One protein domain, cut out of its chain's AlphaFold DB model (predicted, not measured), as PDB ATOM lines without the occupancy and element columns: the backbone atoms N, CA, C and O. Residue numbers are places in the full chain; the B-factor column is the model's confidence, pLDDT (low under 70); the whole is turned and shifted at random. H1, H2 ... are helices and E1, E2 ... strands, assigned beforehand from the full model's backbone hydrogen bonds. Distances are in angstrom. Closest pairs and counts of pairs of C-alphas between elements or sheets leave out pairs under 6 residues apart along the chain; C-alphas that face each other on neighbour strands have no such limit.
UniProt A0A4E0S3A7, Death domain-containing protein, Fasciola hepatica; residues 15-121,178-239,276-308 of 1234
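Overview. This is residues 15 to 121, 178 to 239 and 276 to 308 of the 1234 residues of the protein "Death domain-containing protein" of Fasciola hepatica (UniProt A0A4E0S3A7). Two sheets stand face to face as a sandwich, their strands crossed at 35 degrees: a branched sheet of seven strands, E1, E4, E5, E6, E8, E9 and E12, and a sheet of five, E2, E3, E7, E11 and E10. Short helices sit round this core: H2 at one end with H3 beyond it, H5 over the five-stranded sheet, and H1 and H4 grazing one sheet each. The printed part has 202 residues, with five named helices and twelve named strands in the order E1 E2 E3 E4 H1 E5 E6 E7 H2 E8 E9 E10 H3 H4 H5 E11 E12; the class is mixed, helices and strands, though under half of the residues are in named elements. Both sheets are antiparallel, and the smaller one runs E2 E3 E7 E11 E10. The whole is compact, with a radius of gyration of the C-alphas of 17.1 A and spans of 54 by 41 by 34 A.

Along the chain. Residues 15 to 31 hold no named element. E1, residues 32 to 34, begins at C-alpha 32, (-14.812, 43.138, -1.719). E2, residues 40 to 43, and E3, residues 49 to 52, form a hairpin. E4, residues 63 to 68, is 16.7 A long. H1 is residues 71 to 77, E5 residues 85 to 87 and E6 residues 92 to 95. E7, residues 104 to 109, is 16.5 A long, and H2, residues 112 to 118, follows. E8, residues 192 to 198, is 20.2 A long and forms a hairpin with E9, residues 203 to 207, 13.0 A long. E10 is residues 211 to 213, and H3, residues 224 to 232, is 12.0 A long. H4 is residues 276 to 282 and H5 residues 284 to 287. E11, residues 290 to 295, is 16.1 A long. E12, residues 299 to 307, is 25.7 A long and ends at C-alpha 307, (-16.126, 14.082, -16.200).

Arrangement. In the branched sheet, which is strongly twisted, E12 has E5 and E6 on one side and E8 on the other side. Across these pairs N 86 and O 306 are 3.0 A apart, N 302 and O 92 2.8 A, and N 195 and O 303 2.8 A, each within hydrogen-bond range. E6 has E12 on one side and its antiparallel neighbour E4 on the other side, with N 65 and O 95 at 2.8 A, and E4 has the edge strand E1 as its other antiparallel neighbour, with N 64 and O 33 at 2.9 A. On its other side E8 has the edge strand E9, with N 196 and O 205 at 2.8 A. In the five-stranded sheet, E2 and E3 have N 42 and O 50 at 2.9 A, E3 and E7 N 51 and O 105 at 2.8 A, E7 and E11 N 106 and O 293 at 2.9 A, and E11 and E10 N 211 and O 292 at 2.8 A. The parts of the two sheets that face each other are 10.0 A apart, centre to centre. H5 is on the five-stranded sheet at a height of 8.6 A, only just over E11, with 3 C-alphas falling on it. H4 only grazes this sheet, with residues 278 to 282. H1, with residues 74 to 77, and H2, with residues 114 to 118, only graze the branched sheet. H2 and H3 touch, with the C-alphas of Phe 112 and Val 230 the closest at 5.2 A; at 71 degrees they are only just about perpendicular. In H2, H3 and H4 every O i to N i+4 pair is within hydrogen-bond range; in H1 2 of 3 are, and H5 is too short for such a pair.

Size, cuts and confidence. The C-alphas farthest apart, those of Arg 60 and Thr 239, are 55.1 A apart. Residues 122 to 177 and 240 to 275 are not printed, with C-alpha gaps of 24.0 A and 29.1 A. Of the links that are printed whole, none is long. Mean pLDDT of the printed part is 76.0; 51 residues are under 70, among them residues 15 to 33, 178 to 183 and 231 to 239.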
ATOM      1  N   LEU A  15     -13.978  47.889   7.722       45.72
ATOM      2  CA  LEU A  15     -14.152  46.443   7.619       45.72
ATOM      3  C   LEU A  15     -12.840  45.795   7.154       45.72
ATOM      4  O   LEU A  15     -12.105  46.372   6.348       45.72
ATOM      5  N   GLU A  16     -12.542  44.623   7.704       52.03
ATOM      6  CA  GLU A  16     -11.273  43.910   7.547       52.03
ATOM      7  C   GLU A  16     -11.526  42.451   7.160       52.03
ATOM      8  O   GLU A  16     -12.631  41.941   7.336       52.03
ATOM      9  N   LEU A  17     -10.481  41.764   6.692       53.19
ATOM     10  CA  LEU A  17     -10.458  40.300   6.662       53.19
ATOM     11  C   LEU A  17     -10.692  39.720   8.062       53.19
ATOM     12  O   LEU A  17     -10.473  40.389   9.079       53.19
ATOM     13  N   ILE A  18     -11.024  38.431   8.123       57.09
ATOM     14  CA  ILE A  18     -10.886  37.665   9.359       57.09
ATOM     15  C   ILE A  18      -9.380  37.459   9.582       57.09
ATOM     16  O   ILE A  18      -8.793  36.455   9.182       57.09
ATOM     17  N   ASN A  19      -8.725  38.454  10.191       52.50
ATOM     18  CA  ASN A  19      -7.397  38.267  10.774       52.50
ATOM     19  C   ASN A  19      -7.477  37.083  11.760       52.50
ATOM     20  O   ASN A  19      -8.524  36.899  12.386       52.50
ATOM     21  N   PHE A  20      -6.379  36.347  11.969       49.25
ATOM     22  CA  PHE A  20      -6.285  35.153  12.838       49.25
ATOM     23  C   PHE A  20      -6.505  35.405  14.363       49.25
ATOM     24  O   PHE A  20      -6.004  34.664  15.202       49.25
ATOM     25  N   ASP A  21      -7.232  36.462  14.737       45.06
ATOM     26  CA  ASP A  21      -7.728  36.759  16.085       45.06
ATOM     27  C   ASP A  21      -9.205  36.329  16.178       45.06
ATOM     28  O   ASP A  21     -10.043  36.780  15.389       45.06
ATOM     29  N   HIS A  22      -9.529  35.500  17.176       42.81
ATOM     30  CA  HIS A  22     -10.870  34.959  17.452       42.81
ATOM     31  C   HIS A  22     -11.951  36.021  17.743       42.81
ATOM     32  O   HIS A  22     -13.096  35.667  17.992       42.81
ATOM     33  N   LYS A  23     -11.632  37.318  17.729       40.38
ATOM     34  CA  LYS A  23     -12.588  38.417  17.969       40.38
ATOM     35  C   LYS A  23     -13.301  38.934  16.714       40.38
ATOM     36  O   LYS A  23     -14.187  39.774  16.838       40.38
ATOM     37  N   ASN A  24     -12.939  38.459  15.520       44.91
ATOM     38  CA  ASN A  24     -13.484  38.948  14.241       44.91
ATOM     39  C   ASN A  24     -14.752  38.205  13.760       44.91
ATOM     40  O   ASN A  24     -15.085  38.263  12.577       44.91
ATOM     41  N   GLU A  25     -15.452  37.479  14.639       43.59
ATOM     42  CA  GLU A  25     -16.507  36.527  14.241       43.59
ATOM     43  C   GLU A  25     -17.775  37.165  13.658       43.59
ATOM     44  O   GLU A  25     -18.530  36.486  12.972       43.59
ATOM     45  N   THR A  26     -18.002  38.461  13.888       43.56
ATOM     46  CA  THR A  26     -19.205  39.187  13.438       43.56
ATOM     47  C   THR A  26     -18.946  40.085  12.220       43.56
ATOM     48  O   THR A  26     -19.610  41.109  12.050       43.56
ATOM     49  N   ASN A  27     -17.936  39.778  11.398       46.03
ATOM     50  CA  ASN A  27     -17.709  40.501  10.143       46.03
ATOM     51  C   ASN A  27     -18.739  40.052   9.086       46.03
ATOM     52  O   ASN A  27     -18.813  38.858   8.794       46.03
ATOM     53  N   PRO A  28     -19.507  40.972   8.468       46.34
ATOM     54  CA  PRO A  28     -20.456  40.608   7.423       46.34
ATOM     55  C   PRO A  28     -19.716  40.118   6.173       46.34
ATOM     56  O   PRO A  28     -18.798  40.786   5.692       46.34
ATOM     57  N   LEU A  29     -20.165  38.989   5.622       52.59
ATOM     58  CA  LEU A  29     -19.679  38.423   4.362       52.59
ATOM     59  C   LEU A  29     -19.844  39.456   3.234       52.59
ATOM     60  O   LEU A  29     -20.936  39.991   3.028       52.59
ATOM     61  N   ARG A  30     -18.761  39.779   2.517       52.84
ATOM     62  CA  ARG A  30     -18.745  40.811   1.465       52.84
ATOM     63  C   ARG A  30     -17.813  40.428   0.331       52.84
ATOM     64  O   ARG A  30     -16.699  39.992   0.581       52.84
ATOM     65  N   GLN A  31     -18.242  40.685  -0.903       60.31
ATOM     66  CA  GLN A  31     -17.485  40.351  -2.112       60.31
ATOM     67  C   GLN A  31     -16.148  41.104  -2.219       60.31
ATOM     68  O   GLN A  31     -15.190  40.554  -2.744       60.31
ATOM     69  N   GLU A  32     -16.049  42.339  -1.709       65.56
ATOM     70  CA  GLU A  32     -14.812  43.138  -1.719       65.56
ATOM     71  C   GLU A  32     -14.288  43.365  -0.290       65.56
ATOM     72  O   GLU A  32     -14.994  43.929   0.550       65.56
ATOM     73  N   THR A  33     -13.035  42.977  -0.011       68.94
ATOM     74  CA  THR A  33     -12.382  43.188   1.297       68.94
ATOM     75  C   THR A  33     -10.943  43.703   1.155       68.94
ATOM     76  O   THR A  33     -10.208  43.308   0.252       68.94
ATOM     77  N   ALA A  34     -10.524  44.607   2.050       71.19
ATOM     78  CA  ALA A  34      -9.179  45.186   2.060       71.19
ATOM     79  C   ALA A  34      -8.156  44.281   2.767       71.19
ATOM     80  O   ALA A  34      -8.377  43.848   3.900       71.19
ATOM     81  N   VAL A  35      -7.012  44.047   2.120       73.56
ATOM     82  CA  VAL A  35      -5.967  43.133   2.603       73.56
ATOM     83  C   VAL A  35      -4.951  43.868   3.483       73.56
ATOM     84  O   VAL A  35      -4.614  45.034   3.254       73.56
ATOM     85  N   ARG A  36      -4.452  43.184   4.518       76.06
ATOM     86  CA  ARG A  36      -3.440  43.691   5.451       76.06
ATOM     87  C   ARG A  36      -2.142  42.897   5.356       76.06
ATOM     88  O   ARG A  36      -2.155  41.701   5.089       76.06
ATOM     89  N   LYS A  37      -1.025  43.540   5.725       77.81
ATOM     90  CA  LYS A  37       0.292  42.888   5.895       77.81
ATOM     91  C   LYS A  37       0.264  41.665   6.819       77.81
ATOM     92  O   LYS A  37       1.121  40.800   6.700       77.81
ATOM     93  N   THR A  38      -0.684  41.612   7.751       76.62
ATOM     94  CA  THR A  38      -0.908  40.494   8.677       76.62
ATOM     95  C   THR A  38      -1.456  39.235   8.009       76.62
ATOM     96  O   THR A  38      -1.517  38.207   8.672       76.62
ATOM     97  N   GLY A  39      -1.848  39.296   6.732       77.44
ATOM     98  CA  GLY A  39      -2.632  38.235   6.111       77.44
ATOM     99  C   GLY A  39      -4.035  38.151   6.717       77.44
ATOM    100  O   GLY A  39      -4.498  39.093   7.371       77.44
ATOM    101  N   GLY A  40      -4.699  37.021   6.504       79.94
ATOM    102  CA  GLY A  40      -6.018  36.717   7.058       79.94
ATOM    103  C   GLY A  40      -6.826  35.785   6.160       79.94
ATOM    104  O   GLY A  40      -6.422  35.480   5.038       79.94
ATOM    105  N   LEU A  41      -7.983  35.365   6.663       80.19
ATOM    106  CA  LEU A  41      -8.945  34.537   5.949       80.19
ATOM    107  C   LEU A  41     -10.082  35.399   5.380       80.19
ATOM    108  O   LEU A  41     -10.652  36.255   6.063       80.19
ATOM    109  N   PHE A  42     -10.428  35.136   4.125       79.75
ATOM    110  CA  PHE A  42     -11.669  35.561   3.487       79.75
ATOM    111  C   PHE A  42     -12.630  34.369   3.401       79.75
ATOM    112  O   PHE A  42     -12.200  33.255   3.099       79.75
ATOM    113  N   LEU A  43     -13.923  34.617   3.625       77.00
ATOM    114  CA  LEU A  43     -15.013  33.656   3.441       77.00
ATOM    115  C   LEU A  43     -16.083  34.289   2.541       77.00
ATOM    116  O   LEU A  43     -16.519  35.409   2.816       77.00
ATOM    117  N   SER A  44     -16.519  33.582   1.497       76.94
ATOM    118  CA  SER A  44     -17.700  33.969   0.713       76.94
ATOM    119  C   SER A  44     -18.981  33.345   1.292       76.94
ATOM    120  O   SER A  44     -18.901  32.353   2.023       76.94
ATOM    121  N   PRO A  45     -20.177  33.870   0.953       70.44
ATOM    122  CA  PRO A  45     -21.446  33.221   1.289       70.44
ATOM    123  C   PRO A  45     -21.555  31.782   0.762       70.44
ATOM    124  O   PRO A  45     -22.118  30.924   1.430       70.44
ATOM    125  N   ASN A  46     -20.950  31.500  -0.395       73.12
ATOM    126  CA  ASN A  46     -21.008  30.218  -1.103       73.12
ATOM    127  C   ASN A  46     -19.922  29.229  -0.611       73.12
ATOM    128  O   ASN A  46     -19.513  28.340  -1.353       73.12
ATOM    129  N   GLY A  47     -19.375  29.407   0.599       79.81
ATOM    130  CA  GLY A  47     -18.383  28.493   1.192       79.81
ATOM    131  C   GLY A  47     -16.954  28.582   0.633       79.81
ATOM    132  O   GLY A  47     -16.095  27.809   1.059       79.81
ATOM    133  N   VAL A  48     -16.669  29.513  -0.285       86.38
ATOM    134  CA  VAL A  48     -15.312  29.741  -0.821       86.38
ATOM    135  C   VAL A  48     -14.427  30.337   0.270       86.38
ATOM    136  O   VAL A  48     -14.832  31.281   0.954       86.38
ATOM    137  N   LYS A  49     -13.203  29.821   0.411       88.06
ATOM    138  CA  LYS A  49     -12.220  30.283   1.403       88.06
ATOM    139  C   LYS A  49     -10.965  30.785   0.682       88.06
ATOM    140  O   LYS A  49     -10.474  30.103  -0.215       88.06
ATOM    141  N   VAL A  50     -10.430  31.947   1.067       87.06
ATOM    142  CA  VAL A  50      -9.114  32.427   0.586       87.06
ATOM    143  C   VAL A  50      -8.232  32.771   1.780       87.06
ATOM    144  O   VAL A  50      -8.523  33.715   2.517       87.06
ATOM    145  N   GLU A  51      -7.165  32.002   1.980       86.94
ATOM    146  CA  GLU A  51      -6.169  32.212   3.032       86.94
ATOM    147  C   GLU A  51      -4.971  32.986   2.464       86.94
ATOM    148  O   GLU A  51      -4.289  32.544   1.537       86.94
ATOM    149  N   ILE A  52      -4.720  34.166   3.029       85.81
ATOM    150  CA  ILE A  52      -3.644  35.068   2.615       85.81
ATOM    151  C   ILE A  52      -2.547  35.013   3.681       85.81
ATOM    152  O   ILE A  52      -2.803  35.441   4.815       85.81
ATOM    153  N   PRO A  53      -1.329  34.535   3.369       84.94
ATOM    154  CA  PRO A  53      -0.303  34.403   4.388       84.94
ATOM    155  C   PRO A  53       0.235  35.757   4.892       84.94
ATOM    156  O   PRO A  53       0.293  36.739   4.139       84.94
ATOM    157  N   PRO A  54       0.673  35.837   6.166       82.88
ATOM    158  CA  PRO A  54       1.310  37.032   6.709       82.88
ATOM    159  C   PRO A  54       2.537  37.449   5.883       82.88
ATOM    160  O   PRO A  54       3.468  36.674   5.682       82.88
ATOM    161  N   GLY A  55       2.555  38.698   5.417       79.62
ATOM    162  CA  GLY A  55       3.620  39.250   4.574       79.62
ATOM    163  C   GLY A  55       3.440  39.071   3.061       79.62
ATOM    164  O   GLY A  55       4.163  39.731   2.311       79.62
ATOM    165  N   ALA A  56       2.464  38.279   2.595       81.81
ATOM    166  CA  ALA A  56       2.111  38.193   1.171       81.81
ATOM    167  C   ALA A  56       1.633  39.550   0.617       81.81
ATOM    168  O   ALA A  56       1.964  39.936  -0.502       81.81
ATOM    169  N   SER A  57       0.897  40.291   1.449       78.44
ATOM    170  CA  SER A  57       0.371  41.630   1.184       78.44
ATOM    171  C   SER A  57       1.325  42.739   1.643       78.44
ATOM    172  O   SER A  57       1.903  42.674   2.731       78.44
ATOM    173  N   THR A  58       1.431  43.834   0.882       71.94
ATOM    174  CA  THR A  58       2.088  45.074   1.345       71.94
ATOM    175  C   THR A  58       1.171  45.953   2.203       71.94
ATOM    176  O   THR A  58       1.648  46.893   2.849       71.94
ATOM    177  N   GLY A  59      -0.132  45.654   2.244       63.72
ATOM    178  CA  GLY A  59      -1.154  46.378   3.006       63.72
ATOM    179  C   GLY A  59      -1.410  47.816   2.536       63.72
ATOM    180  O   GLY A  59      -1.972  48.612   3.291       63.72
ATOM    181  N   ARG A  60      -0.972  48.194   1.326       62.78
ATOM    182  CA  ARG A  60      -1.190  49.529   0.744       62.78
ATOM    183  C   ARG A  60      -2.185  49.457  -0.416       62.78
ATOM    184  O   ARG A  60      -1.802  49.153  -1.534       62.78
ATOM    185  N   ARG A  61      -3.448  49.814  -0.145       58.56
ATOM    186  CA  ARG A  61      -4.584  49.854  -1.105       58.56
ATOM    187  C   ARG A  61      -5.024  48.506  -1.696       58.56
ATOM    188  O   ARG A  61      -5.968  48.485  -2.475       58.56
ATOM    189  N   GLU A  62      -4.396  47.411  -1.298       68.31
ATOM    190  CA  GLU A  62      -4.721  46.066  -1.769       68.31
ATOM    191  C   GLU A  62      -6.127  45.655  -1.320       68.31
ATOM    192  O   GLU A  62      -6.503  45.816  -0.154       68.31
ATOM    193  N   ARG A  63      -6.907  45.130  -2.261       72.19
ATOM    194  CA  ARG A  63      -8.248  44.591  -2.045       72.19
ATOM    195  C   ARG A  63      -8.382  43.304  -2.842       72.19
ATOM    196  O   ARG A  63      -7.823  43.222  -3.930       72.19
ATOM    197  N   ILE A  64      -9.132  42.348  -2.316       74.00
ATOM    198  CA  ILE A  64      -9.594  41.192  -3.082       74.00
ATOM    199  C   ILE A  64     -11.087  41.371  -3.319       74.00
ATOM    200  O   ILE A  64     -11.840  41.633  -2.378       74.00
ATOM    201  N   LEU A  65     -11.476  41.224  -4.580       76.06
ATOM    202  CA  LEU A  65     -12.828  40.919  -5.008       76.06
ATOM    203  C   LEU A  65     -12.925  39.397  -5.187       76.06
ATOM    204  O   LEU A  65     -12.149  38.818  -5.947       76.06
ATOM    205  N   CYS A  66     -13.872  38.765  -4.504       77.12
ATOM    206  CA  CYS A  66     -14.252  37.373  -4.704       77.12
ATOM    207  C   CYS A  66     -15.781  37.290  -4.777       77.12
ATOM    208  O   CYS A  66     -16.477  37.758  -3.873       77.12
ATOM    209  N   SER A  67     -16.308  36.735  -5.867       76.06
ATOM    210  CA  SER A  67     -17.749  36.562  -6.069       76.06
ATOM    211  C   SER A  67     -18.033  35.388  -6.989       76.06
ATOM    212  O   SER A  67     -17.318  35.181  -7.970       76.06
ATOM    213  N   SER A  68     -19.151  34.707  -6.746       77.94
ATOM    214  CA  SER A  68     -19.789  33.894  -7.771       77.94
ATOM    215  C   SER A  68     -20.240  34.777  -8.938       77.94
ATOM    216  O   SER A  68     -20.602  35.946  -8.758       77.94
ATOM    217  N   VAL A  69     -20.204  34.217 -10.145       75.12
ATOM    218  CA  VAL A  69     -20.785  34.821 -11.351       75.12
ATOM    219  C   VAL A  69     -22.300  34.596 -11.326       75.12
ATOM    220  O   VAL A  69     -22.751  33.490 -11.017       75.12
ATOM    221  N   SER A  70     -23.098  35.616 -11.655       69.62
ATOM    222  CA  SER A  70     -24.556  35.479 -11.784       69.62
ATOM    223  C   SER A  70     -24.924  34.571 -12.960       69.62
ATOM    224  O   SER A  70     -24.254  34.610 -13.990       69.62
ATOM    225  N   SER A  71     -26.006  33.799 -12.848       68.88
ATOM    226  CA  SER A  71     -26.558  32.951 -13.927       68.88
ATOM    227  C   SER A  71     -26.627  33.687 -15.276       68.88
ATOM    228  O   SER A  71     -26.072  33.229 -16.274       68.88
ATOM    229  N   THR A  72     -27.148  34.917 -15.256       67.25
ATOM    230  CA  THR A  72     -27.228  35.854 -16.394       67.25
ATOM    231  C   THR A  72     -25.899  36.152 -17.106       67.25
ATOM    232  O   THR A  72     -25.906  36.484 -18.291       67.25
ATOM    233  N   ALA A  73     -24.767  36.059 -16.400       70.44
ATOM    234  CA  ALA A  73     -23.420  36.278 -16.929       70.44
ATOM    235  C   ALA A  73     -22.669  34.959 -17.193       70.44
ATOM    236  O   ALA A  73     -21.879  34.889 -18.137       70.44
ATOM    237  N   ARG A  74     -22.954  33.886 -16.436       74.12
ATOM    238  CA  ARG A  74     -22.465  32.523 -16.727       74.12
ATOM    239  C   ARG A  74     -22.854  32.102 -18.137       74.12
ATOM    240  O   ARG A  74     -22.013  31.572 -18.848       74.12
ATOM    241  N   GLY A  75     -24.062  32.449 -18.585       69.06
ATOM    242  CA  GLY A  75     -24.534  32.160 -19.939       69.06
ATOM    243  C   GLY A  75     -23.668  32.710 -21.089       69.06
ATOM    244  O   GLY A  75     -23.847  32.288 -22.230       69.06
ATOM    245  N   ALA A  76     -22.729  33.623 -20.812       70.62
ATOM    246  CA  ALA A  76     -21.786  34.163 -21.795       70.62
ATOM    247  C   ALA A  76     -20.298  34.042 -21.399       70.62
ATOM    248  O   ALA A  76     -19.449  34.069 -22.282       70.62
ATOM    249  N   LEU A  77     -19.970  33.891 -20.108       73.25
ATOM    250  CA  LEU A  77     -18.601  33.640 -19.623       73.25
ATOM    251  C   LEU A  77     -18.278  32.137 -19.490       73.25
ATOM    252  O   LEU A  77     -17.109  31.752 -19.465       73.25
ATOM    253  N   GLY A  78     -19.310  31.295 -19.391       76.94
ATOM    254  CA  GLY A  78     -19.242  29.843 -19.241       76.94
ATOM    255  C   GLY A  78     -18.696  29.147 -20.485       76.94
ATOM    256  O   GLY A  78     -19.225  29.387 -21.573       76.94
ATOM    257  N   PRO A  79     -17.669  28.284 -20.350       79.56
ATOM    258  CA  PRO A  79     -17.159  27.511 -21.469       79.56
ATOM    259  C   PRO A  79     -18.168  26.456 -21.906       79.56
ATOM    260  O   PRO A  79     -18.789  25.795 -21.076       79.56
ATOM    261  N   TRP A  80     -18.238  26.208 -23.210       78.12
ATOM    262  CA  TRP A  80     -18.867  25.002 -23.738       78.12
ATOM    263  C   TRP A  80     -18.103  23.751 -23.254       78.12
ATOM    264  O   TRP A  80     -17.012  23.451 -23.744       78.12
ATOM    265  N   LEU A  81     -18.678  23.013 -22.294       75.88
ATOM    266  CA  LEU A  81     -18.084  21.782 -21.737       75.88
ATOM    267  C   LEU A  81     -18.380  20.524 -22.580       75.88
ATOM    268  O   LEU A  81     -17.709  19.499 -22.450       75.88
ATOM    269  N   GLY A  82     -19.391  20.587 -23.451       70.38
ATOM    270  CA  GLY A  82     -19.848  19.460 -24.263       70.38
ATOM    271  C   GLY A  82     -20.471  18.302 -23.469       70.38
ATOM    272  O   GLY A  82     -20.879  18.440 -22.321       70.38
ATOM    273  N   THR A  83     -20.568  17.131 -24.111       65.06
ATOM    274  CA  THR A  83     -21.365  15.987 -23.603       65.06
ATOM    275  C   THR A  83     -20.772  15.257 -22.388       65.06
ATOM    276  O   THR A  83     -21.504  14.556 -21.696       65.06
ATOM    277  N   ASN A  84     -19.457  15.364 -22.161       68.62
ATOM    278  CA  ASN A  84     -18.709  14.471 -21.261       68.62
ATOM    279  C   ASN A  84     -18.238  15.147 -19.960       68.62
ATOM    280  O   ASN A  84     -17.734  14.452 -19.079       68.62
ATOM    281  N   LEU A  85     -18.384  16.472 -19.853       75.88
ATOM    282  CA  LEU A  85     -18.016  17.298 -18.701       75.88
ATOM    283  C   LEU A  85     -19.252  18.079 -18.220       75.88
ATOM    284  O   LEU A  85     -20.080  18.505 -19.025       75.88
ATOM    285  N   ARG A  86     -19.365  18.296 -16.907       76.50
ATOM    286  CA  ARG A  86     -20.435  19.084 -16.261       76.50
ATOM    287  C   ARG A  86     -19.864  19.987 -15.175       76.50
ATOM    288  O   ARG A  86     -18.815  19.666 -14.621       76.50
ATOM    289  N   MET A  87     -20.561  21.068 -14.836       81.31
ATOM    290  CA  MET A  87     -20.185  21.923 -13.705       81.31
ATOM    291  C   MET A  87     -20.268  21.149 -12.379       81.31
ATOM    292  O   MET A  87     -21.089  20.249 -12.221       81.31
ATOM    293  N   ALA A  88     -19.380  21.476 -11.443       84.94
ATOM    294  CA  ALA A  88     -19.315  20.878 -10.109       84.94
ATOM    295  C   ALA A  88     -19.131  21.916  -8.984       84.94
ATOM    296  O   ALA A  88     -19.172  21.558  -7.810       84.94
ATOM    297  N   SER A  89     -18.958  23.192  -9.333       86.06
ATOM    298  CA  SER A  89     -19.030  24.355  -8.444       86.06
ATOM    299  C   SER A  89     -19.677  25.513  -9.191       86.06
ATOM    300  O   SER A  89     -19.698  25.521 -10.423       86.06
ATOM    301  N   ASP A  90     -20.149  26.533  -8.473       81.19
ATOM    302  CA  ASP A  90     -20.384  27.840  -9.097       81.19
ATOM    303  C   ASP A  90     -19.099  28.317  -9.796       81.19
ATOM    304  O   ASP A  90     -17.992  28.045  -9.315       81.19
ATOM    305  N   MET A  91     -19.229  29.086 -10.879       83.69
ATOM    306  CA  MET A  91     -18.094  29.844 -11.408       83.69
ATOM    307  C   MET A  91     -17.751  30.985 -10.442       83.69
ATOM    308  O   MET A  91     -18.624  31.782 -10.090       83.69
ATOM    309  N   GLN A  92     -16.484  31.079 -10.041       86.19
ATOM    310  CA  GLN A  92     -15.978  32.058  -9.076       86.19
ATOM    311  C   GLN A  92     -14.964  32.998  -9.738       86.19
ATOM    312  O   GLN A  92     -13.986  32.540 -10.325       86.19
ATOM    313  N   ILE A  93     -15.169  34.308  -9.613       83.56
ATOM    314  CA  ILE A  93     -14.192  35.339  -9.989       83.56
ATOM    315  C   ILE A  93     -13.327  35.671  -8.780       83.56
ATOM    316  O   ILE A  93     -13.854  35.944  -7.698       83.56
ATOM    317  N   PHE A  94     -12.013  35.755  -8.994       85.44
ATOM    318  CA  PHE A  94     -11.068  36.336  -8.046       85.44
ATOM    319  C   PHE A  94     -10.258  37.431  -8.740       85.44
ATOM    320  O   PHE A  94      -9.580  37.182  -9.738       85.44
ATOM    321  N   TYR A  95     -10.311  38.644  -8.190       82.44
ATOM    322  CA  TYR A  95      -9.565  39.795  -8.687       82.44
ATOM    323  C   TYR A  95      -8.854  40.537  -7.549       82.44
ATOM    324  O   TYR A  95      -9.475  40.936  -6.563       82.44
ATOM    325  N   ALA A  96      -7.555  40.773  -7.718       79.50
ATOM    326  CA  ALA A  96      -6.739  41.669  -6.915       79.50
ATOM    327  C   ALA A  96      -5.977  42.637  -7.845       79.50
ATOM    328  O   ALA A  96      -5.466  42.214  -8.881       79.50
ATOM    329  N   PRO A  97      -5.838  43.929  -7.491       68.06
ATOM    330  CA  PRO A  97      -5.164  44.920  -8.332       68.06
ATOM    331  C   PRO A  97      -3.625  44.868  -8.232       68.06
ATOM    332  O   PRO A  97      -2.954  45.752  -8.759       68.06
ATOM    333  N   VAL A  98      -3.068  43.894  -7.502       71.75
ATOM    334  CA  VAL A  98      -1.627  43.647  -7.342       71.75
ATOM    335  C   VAL A  98      -1.363  42.152  -7.148       71.75
ATOM    336  O   VAL A  98      -2.195  41.446  -6.577       71.75
ATOM    337  N   ASN A  99      -0.175  41.701  -7.549       77.56
ATOM    338  CA  ASN A  99       0.301  40.342  -7.293       77.56
ATOM    339  C   ASN A  99       0.762  40.191  -5.837       77.56
ATOM    340  O   ASN A  99       1.322  41.126  -5.248       77.56
ATOM    341  N   PHE A 100       0.574  39.003  -5.262       81.94
ATOM    342  CA  PHE A 100       1.011  38.713  -3.899       81.94
ATOM    343  C   PHE A 100       2.483  38.288  -3.862       81.94
ATOM    344  O   PHE A 100       2.996  37.654  -4.778       81.94
ATOM    345  N   LYS A 101       3.186  38.617  -2.772       83.44
ATOM    346  CA  LYS A 101       4.605  38.249  -2.575       83.44
ATOM    347  C   LYS A 101       4.834  36.776  -2.236       83.44
ATOM    348  O   LYS A 101       5.978  36.341  -2.126       83.44
ATOM    349  N   GLN A 102       3.755  36.056  -1.969       84.62
ATOM    350  CA  GLN A 102       3.694  34.635  -1.656       84.62
ATOM    351  C   GLN A 102       2.361  34.125  -2.220       84.62
ATOM    352  O   GLN A 102       1.400  34.903  -2.204       84.62
ATOM    353  N   PRO A 103       2.268  32.865  -2.675       85.31
ATOM    354  CA  PRO A 103       1.000  32.299  -3.115       85.31
ATOM    355  C   PRO A 103      -0.068  32.392  -2.017       85.31
ATOM    356  O   PRO A 103       0.218  32.150  -0.842       85.31
ATOM    357  N   VAL A 104      -1.299  32.722  -2.402       88.81
ATOM    358  CA  VAL A 104      -2.485  32.620  -1.540       88.81
ATOM    359  C   VAL A 104      -3.151  31.263  -1.759       88.81
ATOM    360  O   VAL A 104      -3.160  30.758  -2.882       88.81
ATOM    361  N   ALA A 105      -3.708  30.663  -0.708       90.12
ATOM    362  CA  ALA A 105      -4.450  29.411  -0.835       90.12
ATOM    363  C   ALA A 105      -5.933  29.710  -1.085       90.12
ATOM    364  O   ALA A 105      -6.554  30.473  -0.344       90.12
ATOM    365  N   VAL A 106      -6.500  29.110  -2.129       91.75
ATOM    366  CA  VAL A 106      -7.907  29.246  -2.522       91.75
ATOM    367  C   VAL A 106      -8.575  27.882  -2.403       91.75
ATOM    368  O   VAL A 106      -8.070  26.907  -2.953       91.75
ATOM    369  N   PHE A 107      -9.717  27.819  -1.722       92.81
ATOM    370  CA  PHE A 107     -10.594  26.651  -1.671       92.81
ATOM    371  C   PHE A 107     -11.961  26.986  -2.270       92.81
ATOM    372  O   PHE A 107     -12.610  27.946  -1.847       92.81
ATOM    373  N   ILE A 108     -12.408  26.158  -3.216       92.81
ATOM    374  CA  ILE A 108     -13.736  26.208  -3.832       92.81
ATOM    375  C   ILE A 108     -14.464  24.900  -3.467       92.81
ATOM    376  O   ILE A 108     -13.934  23.826  -3.772       92.81
ATOM    377  N   PRO A 109     -15.644  24.951  -2.820       91.50
ATOM    378  CA  PRO A 109     -16.415  23.753  -2.511       91.50
ATOM    379  C   PRO A 109     -17.080  23.159  -3.760       91.50
ATOM    380  O   PRO A 109     -17.340  23.864  -4.740       91.50
ATOM    381  N   PHE A 110     -17.404  21.866  -3.705       90.06
ATOM    382  CA  PHE A 110     -18.347  21.273  -4.657       90.06
ATOM    383  C   PHE A 110     -19.785  21.735  -4.359       90.06
ATOM    384  O   PHE A 110     -20.117  22.019  -3.206       90.06
ATOM    385  N   SER A 111     -20.658  21.780  -5.372       85.38
ATOM    386  CA  SER A 111     -22.094  21.996  -5.140       85.38
ATOM    387  C   SER A 111     -22.726  20.792  -4.430       85.38
ATOM    388  O   SER A 111     -22.203  19.668  -4.475       85.38
ATOM    389  N   PHE A 112     -23.870  21.006  -3.776       82.25
ATOM    390  CA  PHE A 112     -24.578  19.947  -3.049       82.25
ATOM    391  C   PHE A 112     -24.918  18.753  -3.956       82.25
ATOM    392  O   PHE A 112     -24.668  17.600  -3.599       82.25
ATOM    393  N   ALA A 113     -25.397  19.022  -5.172       76.69
ATOM    394  CA  ALA A 113     -25.742  17.988  -6.137       76.69
ATOM    395  C   ALA A 113     -24.520  17.280  -6.747       76.69
ATOM    396  O   ALA A 113     -24.547  16.057  -6.892       76.69
ATOM    397  N   ALA A 114     -23.425  18.000  -7.027       81.88
ATOM    398  CA  ALA A 114     -22.170  17.377  -7.456       81.88
ATOM    399  C   ALA A 114     -21.600  16.454  -6.363       81.88
ATOM    400  O   ALA A 114     -21.149  15.346  -6.655       81.88
ATOM    401  N   THR A 115     -21.702  16.864  -5.095       85.62
ATOM    402  CA  THR A 115     -21.337  16.026  -3.942       85.62
ATOM    403  C   THR A 115     -22.211  14.773  -3.867       85.62
ATOM    404  O   THR A 115     -21.683  13.667  -3.723       85.62
ATOM    405  N   ARG A 116     -23.538  14.907  -4.026       80.25
ATOM    406  CA  ARG A 116     -24.473  13.767  -4.060       80.25
ATOM    407  C   ARG A 116     -24.131  12.786  -5.183       80.25
ATOM    408  O   ARG A 116     -24.134  11.584  -4.958       80.25
ATOM    409  N   GLU A 117     -23.818  13.282  -6.378       76.12
ATOM    410  CA  GLU A 117     -23.545  12.441  -7.549       76.12
ATOM    411  C   GLU A 117     -22.164  11.761  -7.510       76.12
ATOM    412  O   GLU A 117     -22.005  10.650  -8.018       76.12
ATOM    413  N   MET A 118     -21.165  12.386  -6.881       80.69
ATOM    414  CA  MET A 118     -19.868  11.744  -6.640       80.69
ATOM    415  C   MET A 118     -19.882  10.791  -5.435       80.69
ATOM    416  O   MET A 118     -18.975   9.969  -5.326       80.69
ATOM    417  N   SER A 119     -20.873  10.875  -4.539       81.81
ATOM    418  CA  SER A 119     -20.940  10.045  -3.327       81.81
ATOM    419  C   SER A 119     -21.029   8.551  -3.639       81.81
ATOM    420  O   SER A 119     -21.757   8.125  -4.537       81.81
ATOM    421  N   PHE A 120     -20.314   7.735  -2.863       74.62
ATOM    422  CA  PHE A 120     -20.513   6.286  -2.892       74.62
ATOM    423  C   PHE A 120     -21.827   5.922  -2.183       74.62
ATOM    424  O   PHE A 120     -22.084   6.450  -1.101       74.62
ATOM    425  N   PRO A 121     -22.652   5.011  -2.735       66.50
ATOM    426  CA  PRO A 121     -23.852   4.558  -2.046       66.50
ATOM    427  C   PRO A 121     -23.475   3.855  -0.737       66.50
ATOM    428  O   PRO A 121     -22.598   2.984  -0.714       66.50
ATOM    429  N   GLN A 178      -4.068  17.147   6.311       39.53
ATOM    430  CA  GLN A 178      -4.158  15.725   5.977       39.53
ATOM    431  C   GLN A 178      -3.974  14.894   7.253       39.53
ATOM    432  O   GLN A 178      -2.921  14.306   7.512       39.53
ATOM    433  N   GLN A 179      -5.054  14.760   8.022       39.41
ATOM    434  CA  GLN A 179      -5.294  13.482   8.660       39.41
ATOM    435  C   GLN A 179      -5.311  12.438   7.544       39.41
ATOM    436  O   GLN A 179      -6.109  12.524   6.611       39.41
ATOM    437  N   LYS A 180      -4.430  11.438   7.638       41.09
ATOM    438  CA  LYS A 180      -4.586  10.194   6.883       41.09
ATOM    439  C   LYS A 180      -5.808   9.481   7.457       41.09
ATOM    440  O   LYS A 180      -5.677   8.661   8.367       41.09
ATOM    441  N   SER A 181      -6.992   9.881   6.999       42.19
ATOM    442  CA  SER A 181      -8.263   9.346   7.461       42.19
ATOM    443  C   SER A 181      -8.271   7.837   7.235       42.19
ATOM    444  O   SER A 181      -8.064   7.369   6.119       42.19
ATOM    445  N   LYS A 182      -8.489   7.062   8.303       52.91
ATOM    446  CA  LYS A 182      -8.609   5.598   8.203       52.91
ATOM    447  C   LYS A 182      -9.931   5.164   7.552       52.91
ATOM    448  O   LYS A 182     -10.079   3.998   7.206       52.91
ATOM    449  N   SER A 183     -10.878   6.088   7.406       57.81
ATOM    450  CA  SER A 183     -12.105   5.921   6.632       57.81
ATOM    451  C   SER A 183     -11.829   5.948   5.122       57.81
ATOM    452  O   SER A 183     -10.944   6.688   4.681       57.81
ATOM    453  N   PRO A 184     -12.602   5.198   4.313       72.50
ATOM    454  CA  PRO A 184     -12.581   5.347   2.859       72.50
ATOM    455  C   PRO A 184     -13.017   6.767   2.436       72.50
ATOM    456  O   PRO A 184     -13.700   7.446   3.210       72.50
ATOM    457  N   PRO A 185     -12.653   7.221   1.220       79.50
ATOM    458  CA  PRO A 185     -13.186   8.456   0.656       79.50
ATOM    459  C   PRO A 185     -14.712   8.369   0.526       79.50
ATOM    460  O   PRO A 185     -15.251   7.321   0.169       79.50
ATOM    461  N   LEU A 186     -15.404   9.478   0.788       85.31
ATOM    462  CA  LEU A 186     -16.867   9.542   0.697       85.31
ATOM    463  C   LEU A 186     -17.354   9.847  -0.726       85.31
ATOM    464  O   LEU A 186     -18.467   9.454  -1.074       85.31
ATOM    465  N   ILE A 187     -16.524  10.503  -1.548       86.75
ATOM    466  CA  ILE A 187     -16.839  10.877  -2.936       86.75
ATOM    467  C   ILE A 187     -15.756  10.418  -3.930       86.75
ATOM    468  O   ILE A 187     -14.558  10.466  -3.644       86.75
ATOM    469  N   ASP A 188     -16.171  10.003  -5.126       83.06
ATOM    470  CA  ASP A 188     -15.296   9.684  -6.257       83.06
ATOM    471  C   ASP A 188     -14.825  10.954  -6.978       83.06
ATOM    472  O   ASP A 188     -15.516  11.505  -7.832       83.06
ATOM    473  N   THR A 189     -13.609  11.393  -6.661       81.81
ATOM    474  CA  THR A 189     -13.003  12.609  -7.219       81.81
ATOM    475  C   THR A 189     -12.043  12.363  -8.389       81.81
ATOM    476  O   THR A 189     -11.302  13.265  -8.765       81.81
ATOM    477  N   ARG A 190     -11.996  11.152  -8.968       78.12
ATOM    478  CA  ARG A 190     -10.964  10.786  -9.970       78.12
ATOM    479  C   ARG A 190     -11.079  11.533 -11.299       78.12
ATOM    480  O   ARG A 190     -10.082  11.673 -11.992       78.12
ATOM    481  N   ASN A 191     -12.278  12.007 -11.632       81.12
ATOM    482  CA  ASN A 191     -12.577  12.723 -12.874       81.12
ATOM    483  C   ASN A 191     -12.930  14.200 -12.601       81.12
ATOM    484  O   ASN A 191     -13.742  14.779 -13.316       81.12
ATOM    485  N   VAL A 192     -12.379  14.793 -11.535       88.62
ATOM    486  CA  VAL A 192     -12.503  16.230 -11.238       88.62
ATOM    487  C   VAL A 192     -11.417  16.994 -11.992       88.62
ATOM    488  O   VAL A 192     -10.242  16.650 -11.898       88.62
ATOM    489  N   PHE A 193     -11.804  18.071 -12.670       90.62
ATOM    490  CA  PHE A 193     -10.893  19.013 -13.314       90.62
ATOM    491  C   PHE A 193     -11.185  20.431 -12.815       90.62
ATOM    492  O   PHE A 193     -12.337  20.793 -12.558       90.62
ATOM    493  N   VAL A 194     -10.143  21.252 -12.706       93.19
ATOM    494  CA  VAL A 194     -10.271  22.691 -12.448       93.19
ATOM    495  C   VAL A 194     -10.083  23.412 -13.773       93.19
ATOM    496  O   VAL A 194      -9.027  23.288 -14.391       93.19
ATOM    497  N   LEU A 195     -11.083  24.170 -14.206       91.75
ATOM    498  CA  LEU A 195     -10.957  25.075 -15.342       91.75
ATOM    499  C   LEU A 195     -10.647  26.484 -14.837       91.75
ATOM    500  O   LEU A 195     -11.227  26.938 -13.848       91.75
ATOM    501  N   GLN A 196      -9.757  27.181 -15.538       91.12
ATOM    502  CA  GLN A 196      -9.396  28.570 -15.279       91.12
ATOM    503  C   GLN A 196      -9.415  29.393 -16.574       91.12
ATOM    504  O   GLN A 196      -9.041  28.907 -17.644       91.12
ATOM    505  N   CYS A 197      -9.820  30.653 -16.469       87.38
ATOM    506  CA  CYS A 197      -9.759  31.642 -17.544       87.38
ATOM    507  C   CYS A 197      -9.278  32.974 -16.959       87.38
ATOM    508  O   CYS A 197      -9.737  33.375 -15.885       87.38
ATOM    509  N   ARG A 198      -8.335  33.656 -17.616       83.88
ATOM    510  CA  ARG A 198      -7.846  34.963 -17.156       83.88
ATOM    511  C   ARG A 198      -8.897  36.034 -17.436       83.88
ATOM    512  O   ARG A 198      -9.553  36.029 -18.474       83.88
ATOM    513  N   LEU A 199      -9.060  36.983 -16.521       77.88
ATOM    514  CA  LEU A 199     -10.004  38.087 -16.692       77.88
ATOM    515  C   LEU A 199      -9.588  38.944 -17.900       77.88
ATOM    516  O   LEU A 199      -8.598  39.672 -17.842       77.88
ATOM    517  N   GLY A 200     -10.360  38.845 -18.986       66.44
ATOM    518  CA  GLY A 200     -10.067  39.469 -20.278       66.44
ATOM    519  C   GLY A 200      -9.572  38.498 -21.359       66.44
ATOM    520  O   GLY A 200      -9.115  38.961 -22.403       66.44
ATOM    521  N   GLU A 201      -9.642  37.184 -21.145       73.19
ATOM    522  CA  GLU A 201      -9.413  36.148 -22.163       73.19
ATOM    523  C   GLU A 201     -10.712  35.396 -22.500       73.19
ATOM    524  O   GLU A 201     -11.625  35.297 -21.684       73.19
ATOM    525  N   ASP A 202     -10.787  34.868 -23.725       68.44
ATOM    526  CA  ASP A 202     -11.996  34.247 -24.296       68.44
ATOM    527  C   ASP A 202     -11.914  32.704 -24.338       68.44
ATOM    528  O   ASP A 202     -12.814  32.024 -24.839       68.44
ATOM    529  N   MET A 203     -10.816  32.138 -23.823       78.38
ATOM    530  CA  MET A 203     -10.531  30.701 -23.806       78.38
ATOM    531  C   MET A 203     -10.336  30.197 -22.380       78.38
ATOM    532  O   MET A 203      -9.647  30.814 -21.572       78.38
ATOM    533  N   TRP A 204     -10.898  29.027 -22.095       87.25
ATOM    534  CA  TRP A 204     -10.696  28.338 -20.824       87.25
ATOM    535  C   TRP A 204      -9.573  27.307 -20.936       87.25
ATOM    536  O   TRP A 204      -9.441  26.636 -21.957       87.25
ATOM    537  N   THR A 205      -8.782  27.158 -19.877       88.50
ATOM    538  CA  THR A 205      -7.677  26.193 -19.774       88.50
ATOM    539  C   THR A 205      -7.872  25.290 -18.558       88.50
ATOM    540  O   THR A 205      -8.564  25.663 -17.610       88.50
ATOM    541  N   THR A 206      -7.270  24.102 -18.563       89.25
ATOM    542  CA  THR A 206      -7.298  23.188 -17.410       89.25
ATOM    543  C   THR A 206      -6.098  23.454 -16.501       89.25
ATOM    544  O   THR A 206      -4.968  23.551 -16.971       89.25
ATOM    545  N   MET A 207      -6.328  23.549 -15.192       88.81
ATOM    546  CA  MET A 207      -5.285  23.720 -14.183       88.81
ATOM    547  C   MET A 207      -4.831  22.354 -13.647       88.81
ATOM    548  O   MET A 207      -5.622  21.604 -13.084       88.81
ATOM    549  N   GLU A 208      -3.542  22.041 -13.786       82.56
ATOM    550  CA  GLU A 208      -2.965  20.741 -13.393       82.56
ATOM    551  C   GLU A 208      -2.711  20.599 -11.881       82.56
ATOM    552  O   GLU A 208      -2.692  19.494 -11.342       82.56
ATOM    553  N   LYS A 209      -2.442  21.714 -11.187       86.56
ATOM    554  CA  LYS A 209      -1.866  21.724  -9.831       86.56
ATOM    555  C   LYS A 209      -2.895  22.133  -8.782       86.56
ATOM    556  O   LYS A 209      -2.958  23.292  -8.377       86.56
ATOM    557  N   PHE A 210      -3.664  21.157  -8.311       92.25
ATOM    558  CA  PHE A 210      -4.638  21.328  -7.234       92.25
ATOM    559  C   PHE A 210      -4.660  20.128  -6.272       92.25
ATOM    560  O   PHE A 210      -4.098  19.070  -6.545       92.25
ATOM    561  N   VAL A 211      -5.301  20.310  -5.119       92.19
ATOM    562  CA  VAL A 211      -5.467  19.316  -4.053       92.19
ATOM    563  C   VAL A 211      -6.956  19.081  -3.824       92.19
ATOM    564  O   VAL A 211      -7.723  20.022  -3.633       92.19
ATOM    565  N   LEU A 212      -7.363  17.816  -3.817       90.69
ATOM    566  CA  LEU A 212      -8.741  17.411  -3.549       90.69
ATOM    567  C   LEU A 212      -9.003  17.327  -2.043       90.69
ATOM    568  O   LEU A 212      -8.256  16.680  -1.308       90.69
ATOM    569  N   VAL A 213     -10.087  17.962  -1.600       91.31
ATOM    570  CA  VAL A 213     -10.575  17.939  -0.219       91.31
ATOM    571  C   VAL A 213     -11.790  17.017  -0.170       91.31
ATOM    572  O   VAL A 213     -12.839  17.330  -0.731       91.31
ATOM    573  N   GLN A 214     -11.639  15.866   0.479       89.88
ATOM    574  CA  GLN A 214     -12.748  14.945   0.733       89.88
ATOM    575  C   GLN A 214     -13.627  15.485   1.878       89.88
ATOM    576  O   GLN A 214     -13.074  15.956   2.874       89.88
ATOM    577  N   PRO A 215     -14.964  15.389   1.775       90.94
ATOM    578  CA  PRO A 215     -15.854  15.667   2.889       90.94
ATOM    579  C   PRO A 215     -15.698  14.622   3.992       90.94
ATOM    580  O   PRO A 215     -15.247  13.498   3.764       90.94
ATOM    581  N   THR A 216     -16.113  14.994   5.198       88.69
ATOM    582  CA  THR A 216     -16.081  14.141   6.395       88.69
ATOM    583  C   THR A 216     -17.472  13.635   6.791       88.69
ATOM    584  O   THR A 216     -17.572  12.683   7.563       88.69
ATOM    585  N   ILE A 217     -18.544  14.221   6.240       86.75
ATOM    586  CA  ILE A 217     -19.941  13.880   6.531       86.75
ATOM    587  C   ILE A 217     -20.662  13.521   5.224       86.75
ATOM    588  O   ILE A 217     -20.859  14.370   4.357       86.75
ATOM    589  N   HIS A 218     -21.098  12.266   5.087       85.56
ATOM    590  CA  HIS A 218     -21.855  11.796   3.918       85.56
ATOM    591  C   HIS A 218     -23.240  12.469   3.826       85.56
ATOM    592  O   HIS A 218     -23.871  12.702   4.858       85.56
ATOM    593  N   HIS A 219     -23.746  12.723   2.611       83.88
ATOM    594  CA  HIS A 219     -24.939  13.555   2.378       83.88
ATOM    595  C   HIS A 219     -26.218  13.071   3.090       83.88
ATOM    596  O   HIS A 219     -26.972  13.885   3.622       83.88
ATOM    597  N   ASN A 220     -26.412  11.756   3.240       82.12
ATOM    598  CA  ASN A 220     -27.535  11.199   4.018       82.12
ATOM    599  C   ASN A 220     -27.519  11.574   5.519       82.12
ATOM    600  O   ASN A 220     -28.548  11.446   6.184       82.12
ATOM    601  N   HIS A 221     -26.403  12.086   6.046       84.56
ATOM    602  CA  HIS A 221     -26.241  12.539   7.433       84.56
ATOM    603  C   HIS A 221     -26.195  14.073   7.579       84.56
ATOM    604  O   HIS A 221     -25.858  14.578   8.650       84.56
ATOM    605  N   TRP A 222     -26.497  14.833   6.523       85.62
ATOM    606  CA  TRP A 222     -26.560  16.297   6.598       85.62
ATOM    607  C   TRP A 222     -27.825  16.790   7.340       85.62
ATOM    608  O   TRP A 222     -28.821  16.059   7.394       85.62
ATOM    609  N   PRO A 223     -27.819  18.025   7.891       83.75
ATOM    610  CA  PRO A 223     -29.012  18.684   8.436       83.75
ATOM    611  C   PRO A 223     -30.159  18.766   7.420       83.75
ATOM    612  O   PRO A 223     -29.913  18.783   6.211       83.75
ATOM    613  N   MET A 224     -31.407  18.849   7.890       76.12
ATOM    614  CA  MET A 224     -32.590  18.837   7.014       76.12
ATOM    615  C   MET A 224     -32.623  20.022   6.042       76.12
ATOM    616  O   MET A 224     -33.074  19.879   4.910       76.12
ATOM    617  N   GLU A 225     -32.077  21.165   6.441       76.38
ATOM    618  CA  GLU A 225     -31.943  22.369   5.624       76.38
ATOM    619  C   GLU A 225     -31.002  22.120   4.435       76.38
ATOM    620  O   GLU A 225     -31.356  22.391   3.288       76.38
ATOM    621  N   LEU A 226     -29.834  21.512   4.687       78.25
ATOM    622  CA  LEU A 226     -28.915  21.102   3.622       78.25
ATOM    623  C   LEU A 226     -29.492  19.961   2.775       78.25
ATOM    624  O   LEU A 226     -29.300  19.953   1.565       78.25
ATOM    625  N   LYS A 227     -30.220  19.010   3.371       77.38
ATOM    626  CA  LYS A 227     -30.900  17.938   2.626       77.38
ATOM    627  C   LYS A 227     -31.932  18.492   1.646       77.38
ATOM    628  O   LYS A 227     -31.988  18.026   0.512       77.38
ATOM    629  N   LYS A 228     -32.695  19.518   2.032       73.31
ATOM    630  CA  LYS A 228     -33.632  20.190   1.120       73.31
ATOM    631  C   LYS A 228     -32.896  20.878  -0.031       73.31
ATOM    632  O   LYS A 228     -33.302  20.684  -1.171       73.31
ATOM    633  N   LEU A 229     -31.748  21.515   0.213       73.12
ATOM    634  CA  LEU A 229     -30.890  22.057  -0.854       73.12
ATOM    635  C   LEU A 229     -30.290  20.965  -1.769       73.12
ATOM    636  O   LEU A 229     -30.249  21.143  -2.987       73.12
ATOM    637  N   VAL A 230     -29.892  19.804  -1.227       75.00
ATOM    638  CA  VAL A 230     -29.459  18.626  -2.014       75.00
ATOM    639  C   VAL A 230     -30.568  18.141  -2.945       75.00
ATOM    640  O   VAL A 230     -30.295  17.832  -4.100       75.00
ATOM    641  N   VAL A 231     -31.809  18.063  -2.459       68.31
ATOM    642  CA  VAL A 231     -32.975  17.623  -3.243       68.31
ATOM    643  C   VAL A 231     -33.400  18.691  -4.252       68.31
ATOM    644  O   VAL A 231     -33.712  18.360  -5.395       68.31
ATOM    645  N   GLN A 232     -33.358  19.972  -3.873       65.81
ATOM    646  CA  GLN A 232     -33.683  21.091  -4.758       65.81
ATOM    647  C   GLN A 232     -32.714  21.187  -5.942       65.81
ATOM    648  O   GLN A 232     -33.175  21.376  -7.066       65.81
ATOM    649  N   SER A 233     -31.413  20.986  -5.705       64.81
ATOM    650  CA  SER A 233     -30.355  20.999  -6.730       64.81
ATOM    651  C   SER A 233     -30.156  19.659  -7.459       64.81
ATOM    652  O   SER A 233     -29.302  19.557  -8.338       64.81
ATOM    653  N   ALA A 234     -30.901  18.603  -7.117       63.03
ATOM    654  CA  ALA A 234     -30.681  17.275  -7.679       63.03
ATOM    655  C   ALA A 234     -31.241  17.108  -9.102       63.03
ATOM    656  O   ALA A 234     -32.451  17.144  -9.312       63.03
ATOM    657  N   ARG A 235     -30.358  16.724 -10.039       61.38
ATOM    658  CA  ARG A 235     -30.681  16.297 -11.418       61.38
ATOM    659  C   ARG A 235     -31.862  15.311 -11.540       61.38
ATOM    660  O   ARG A 235     -32.545  15.308 -12.556       61.38
ATOM    661  N   TRP A 236     -32.045  14.445 -10.545       60.84
ATOM    662  CA  TRP A 236     -33.148  13.486 -10.462       60.84
ATOM    663  C   TRP A 236     -33.701  13.498  -9.031       60.84
ATOM    664  O   TRP A 236     -32.883  13.392  -8.099       60.84
ATOM    665  N   PRO A 237     -35.029  13.572  -8.821       56.91
ATOM    666  CA  PRO A 237     -35.615  13.395  -7.496       56.91
ATOM    667  C   PRO A 237     -35.287  12.003  -6.943       56.91
ATOM    668  O   PRO A 237     -34.972  11.068  -7.682       56.91
ATOM    669  N   ASP A 238     -35.334  11.878  -5.621       56.66
ATOM    670  CA  ASP A 238     -35.061  10.631  -4.913       56.66
ATOM    671  C   ASP A 238     -36.241  10.324  -3.992       56.66
ATOM    672  O   ASP A 238     -36.622  11.159  -3.172       56.66
ATOM    673  N   THR A 239     -36.840   9.142  -4.141       50.53
ATOM    674  CA  THR A 239     -38.027   8.746  -3.372       50.53
ATOM    675  C   THR A 239     -37.731   8.568  -1.885       50.53
ATOM    676  O   THR A 239     -38.645   8.703  -1.080       50.53
ATOM    677  N   ASP A 276     -25.257  30.953  13.018       57.09
ATOM    678  CA  ASP A 276     -25.613  29.577  12.647       57.09
ATOM    679  C   ASP A 276     -25.316  29.336  11.150       57.09
ATOM    680  O   ASP A 276     -24.747  28.311  10.771       57.09
ATOM    681  N   SER A 277     -25.582  30.339  10.301       62.06
ATOM    682  CA  SER A 277     -25.195  30.343   8.882       62.06
ATOM    683  C   SER A 277     -23.679  30.478   8.681       62.06
ATOM    684  O   SER A 277     -23.111  29.820   7.810       62.06
ATOM    685  N   LEU A 278     -22.994  31.292   9.492       66.81
ATOM    686  CA  LEU A 278     -21.532  31.419   9.438       66.81
ATOM    687  C   LEU A 278     -20.828  30.112   9.824       66.81
ATOM    688  O   LEU A 278     -19.852  29.730   9.179       66.81
ATOM    689  N   ASP A 279     -21.332  29.394  10.823       70.25
ATOM    690  CA  ASP A 279     -20.797  28.102  11.256       70.25
ATOM    691  C   ASP A 279     -21.111  26.951  10.285       70.25
ATOM    692  O   ASP A 279     -20.388  25.949  10.285       70.25
ATOM    693  N   LEU A 280     -22.134  27.101   9.438       74.25
ATOM    694  CA  LEU A 280     -22.392  26.239   8.281       74.25
ATOM    695  C   LEU A 280     -21.352  26.495   7.176       74.25
ATOM    696  O   LEU A 280     -20.656  25.572   6.757       74.25
ATOM    697  N   ILE A 281     -21.162  27.761   6.785       76.81
ATOM    698  CA  ILE A 281     -20.174  28.210   5.780       76.81
ATOM    699  C   ILE A 281     -18.744  27.818   6.183       76.81
ATOM    700  O   ILE A 281     -17.981  27.290   5.372       76.81
ATOM    701  N   ARG A 282     -18.381  27.999   7.461       77.88
ATOM    702  CA  ARG A 282     -17.092  27.566   8.031       77.88
ATOM    703  C   ARG A 282     -16.852  26.061   7.876       77.88
ATOM    704  O   ARG A 282     -15.695  25.669   7.744       77.88
ATOM    705  N   ARG A 283     -17.915  25.247   7.882       83.69
ATOM    706  CA  ARG A 283     -17.889  23.776   7.797       83.69
ATOM    707  C   ARG A 283     -18.255  23.221   6.413       83.69
ATOM    708  O   ARG A 283     -18.382  22.006   6.293       83.69
ATOM    709  N   MET A 284     -18.398  24.055   5.378       83.88
ATOM    710  CA  MET A 284     -18.824  23.619   4.034       83.88
ATOM    711  C   MET A 284     -17.914  22.533   3.425       83.88
ATOM    712  O   MET A 284     -18.379  21.640   2.729       83.88
ATOM    713  N   ASP A 285     -16.626  22.555   3.759       85.88
ATOM    714  CA  ASP A 285     -15.630  21.532   3.431       85.88
ATOM    715  C   ASP A 285     -15.882  20.172   4.102       85.88
ATOM    716  O   ASP A 285     -15.615  19.143   3.490       85.88
ATOM    717  N   ASN A 286     -16.450  20.136   5.311       88.88
ATOM    718  CA  ASN A 286     -16.848  18.880   5.963       88.88
ATOM    719  C   ASN A 286     -18.069  18.233   5.295       88.88
ATOM    720  O   ASN A 286     -18.185  17.006   5.307       88.88
ATOM    721  N   PHE A 287     -18.968  19.043   4.730       88.62
ATOM    722  CA  PHE A 287     -20.172  18.574   4.045       88.62
ATOM    723  C   PHE A 287     -19.884  18.241   2.579       88.62
ATOM    724  O   PHE A 287     -19.946  17.076   2.200       88.62
ATOM    725  N   CYS A 288     -19.523  19.234   1.765       88.25
ATOM    726  CA  CYS A 288     -19.370  19.081   0.317       88.25
ATOM    727  C   CYS A 288     -17.988  18.563  -0.109       88.25
ATOM    728  O   CYS A 288     -17.843  17.931  -1.154       88.25
ATOM    729  N   GLY A 289     -16.945  18.860   0.672       91.69
ATOM    730  CA  GLY A 289     -15.573  18.805   0.172       91.69
ATOM    731  C   GLY A 289     -15.349  19.853  -0.922       91.69
ATOM    732  O   GLY A 289     -16.102  20.823  -1.040       91.69
ATOM    733  N   GLY A 290     -14.302  19.685  -1.726       93.19
ATOM    734  CA  GLY A 290     -13.988  20.620  -2.807       93.19
ATOM    735  C   GLY A 290     -12.567  20.490  -3.332       93.19
ATOM    736  O   GLY A 290     -11.922  19.446  -3.215       93.19
ATOM    737  N   VAL A 291     -12.062  21.590  -3.883       94.50
ATOM    738  CA  VAL A 291     -10.696  21.706  -4.396       94.50
ATOM    739  C   VAL A 291      -9.981  22.881  -3.739       94.50
ATOM    740  O   VAL A 291     -10.523  23.982  -3.667       94.50
ATOM    741  N   CYS A 292      -8.741  22.654  -3.302       94.25
ATOM    742  CA  CYS A 292      -7.817  23.680  -2.835       94.25
ATOM    743  C   CYS A 292      -6.635  23.823  -3.806       94.25
ATOM    744  O   CYS A 292      -6.050  22.823  -4.221       94.25
ATOM    745  N   PHE A 293      -6.224  25.045  -4.132       93.00
ATOM    746  CA  PHE A 293      -5.024  25.324  -4.929       93.00
ATOM    747  C   PHE A 293      -4.281  26.558  -4.404       93.00
ATOM    748  O   PHE A 293      -4.805  27.312  -3.584       93.00
ATOM    749  N   ALA A 294      -3.042  26.748  -4.857       90.88
ATOM    750  CA  ALA A 294      -2.249  27.939  -4.573       90.88
ATOM    751  C   ALA A 294      -2.234  28.854  -5.807       90.88
ATOM    752  O   ALA A 294      -2.019  28.373  -6.920       90.88
ATOM    753  N   ALA A 295      -2.452  30.154  -5.612       86.81
ATOM    754  CA  ALA A 295      -2.467  31.157  -6.674       86.81
ATOM    755  C   ALA A 295      -1.493  32.303  -6.365       86.81
ATOM    756  O   ALA A 295      -1.495  32.850  -5.263       86.81
ATOM    757  N   GLU A 296      -0.671  32.684  -7.341       80.94
ATOM    758  CA  GLU A 296       0.244  33.835  -7.238       80.94
ATOM    759  C   GLU A 296      -0.432  35.138  -7.707       80.94
ATOM    760  O   GLU A 296      -0.256  36.199  -7.099       80.94
ATOM    761  N   GLU A 297      -1.289  35.035  -8.730       82.25
ATOM    762  CA  GLU A 297      -2.126  36.119  -9.252       82.25
ATOM    763  C   GLU A 297      -3.618  35.778  -9.094       82.25
ATOM    764  O   GLU A 297      -4.121  34.813  -9.676       82.25
ATOM    765  N   LEU A 298      -4.361  36.605  -8.350       83.12
ATOM    766  CA  LEU A 298      -5.826  36.579  -8.371       83.12
ATOM    767  C   LEU A 298      -6.318  37.500  -9.492       83.12
ATOM    768  O   LEU A 298      -6.585  38.677  -9.266       83.12
ATOM    769  N   CYS A 299      -6.390  36.978 -10.713       83.56
ATOM    770  CA  CYS A 299      -6.911  37.686 -11.886       83.56
ATOM    771  C   CYS A 299      -7.679  36.739 -12.829       83.56
ATOM    772  O   CYS A 299      -7.624  36.878 -14.050       83.56
ATOM    773  N   HIS A 300      -8.388  35.764 -12.252       86.81
ATOM    774  CA  HIS A 300      -8.940  34.610 -12.962       86.81
ATOM    775  C   HIS A 300     -10.391  34.309 -12.551       86.81
ATOM    776  O   HIS A 300     -10.783  34.481 -11.392       86.81
ATOM    777  N   CYS A 301     -11.167  33.800 -13.506       88.06
ATOM    778  CA  CYS A 301     -12.353  32.990 -13.256       88.06
ATOM    779  C   CYS A 301     -11.916  31.533 -13.041       88.06
ATOM    780  O   CYS A 301     -11.115  31.021 -13.822       88.06
ATOM    781  N   TYR A 302     -12.484  30.850 -12.048       90.75
ATOM    782  CA  TYR A 302     -12.327  29.408 -11.843       90.75
ATOM    783  C   TYR A 302     -13.680  28.699 -11.854       90.75
ATOM    784  O   TYR A 302     -14.694  29.254 -11.419       90.75
ATOM    785  N   LEU A 303     -13.678  27.455 -12.324       89.50
ATOM    786  CA  LEU A 303     -14.840  26.579 -12.372       89.50
ATOM    787  C   LEU A 303     -14.399  25.130 -12.136       89.50
ATOM    788  O   LEU A 303     -13.544  24.620 -12.860       89.50
ATOM    789  N   LEU A 304     -14.984  24.449 -11.147       91.62
ATOM    790  CA  LEU A 304     -14.805  23.005 -10.998       91.62
ATOM    791  C   LEU A 304     -15.725  22.282 -11.983       91.62
ATOM    792  O   LEU A 304     -16.905  22.622 -12.090       91.62
ATOM    793  N   VAL A 305     -15.206  21.263 -12.667       88.44
ATOM    794  CA  VAL A 305     -15.993  20.379 -13.537       88.44
ATOM    795  C   VAL A 305     -15.708  18.911 -13.235       88.44
ATOM    796  O   VAL A 305     -14.625  18.553 -12.777       88.44
ATOM    797  N   VAL A 306     -16.688  18.050 -13.501       83.56
ATOM    798  CA  VAL A 306     -16.576  16.593 -13.354       83.56
ATOM    799  C   VAL A 306     -16.805  15.925 -14.705       83.56
ATOM    800  O   VAL A 306     -17.724  16.290 -15.436       83.56
ATOM    801  N   GLY A 307     -15.966  14.947 -15.036       77.69
ATOM    802  CA  GLY A 307     -16.126  14.082 -16.200       77.69
ATOM    803  C   GLY A 307     -16.948  12.826 -15.919       77.69
ATOM    804  O   GLY A 307     -17.066  12.378 -14.776       77.69
ATOM    805  N   ALA A 308     -17.485  12.225 -16.983       73.44
ATOM    806  CA  ALA A 308     -18.022  10.865 -16.933       73.44
ATOM    807  C   ALA A 308     -16.972   9.879 -16.380       73.44
ATOM    808  O   ALA A 308     -15.777  10.031 -16.644       73.44
TER     809      ALA A 308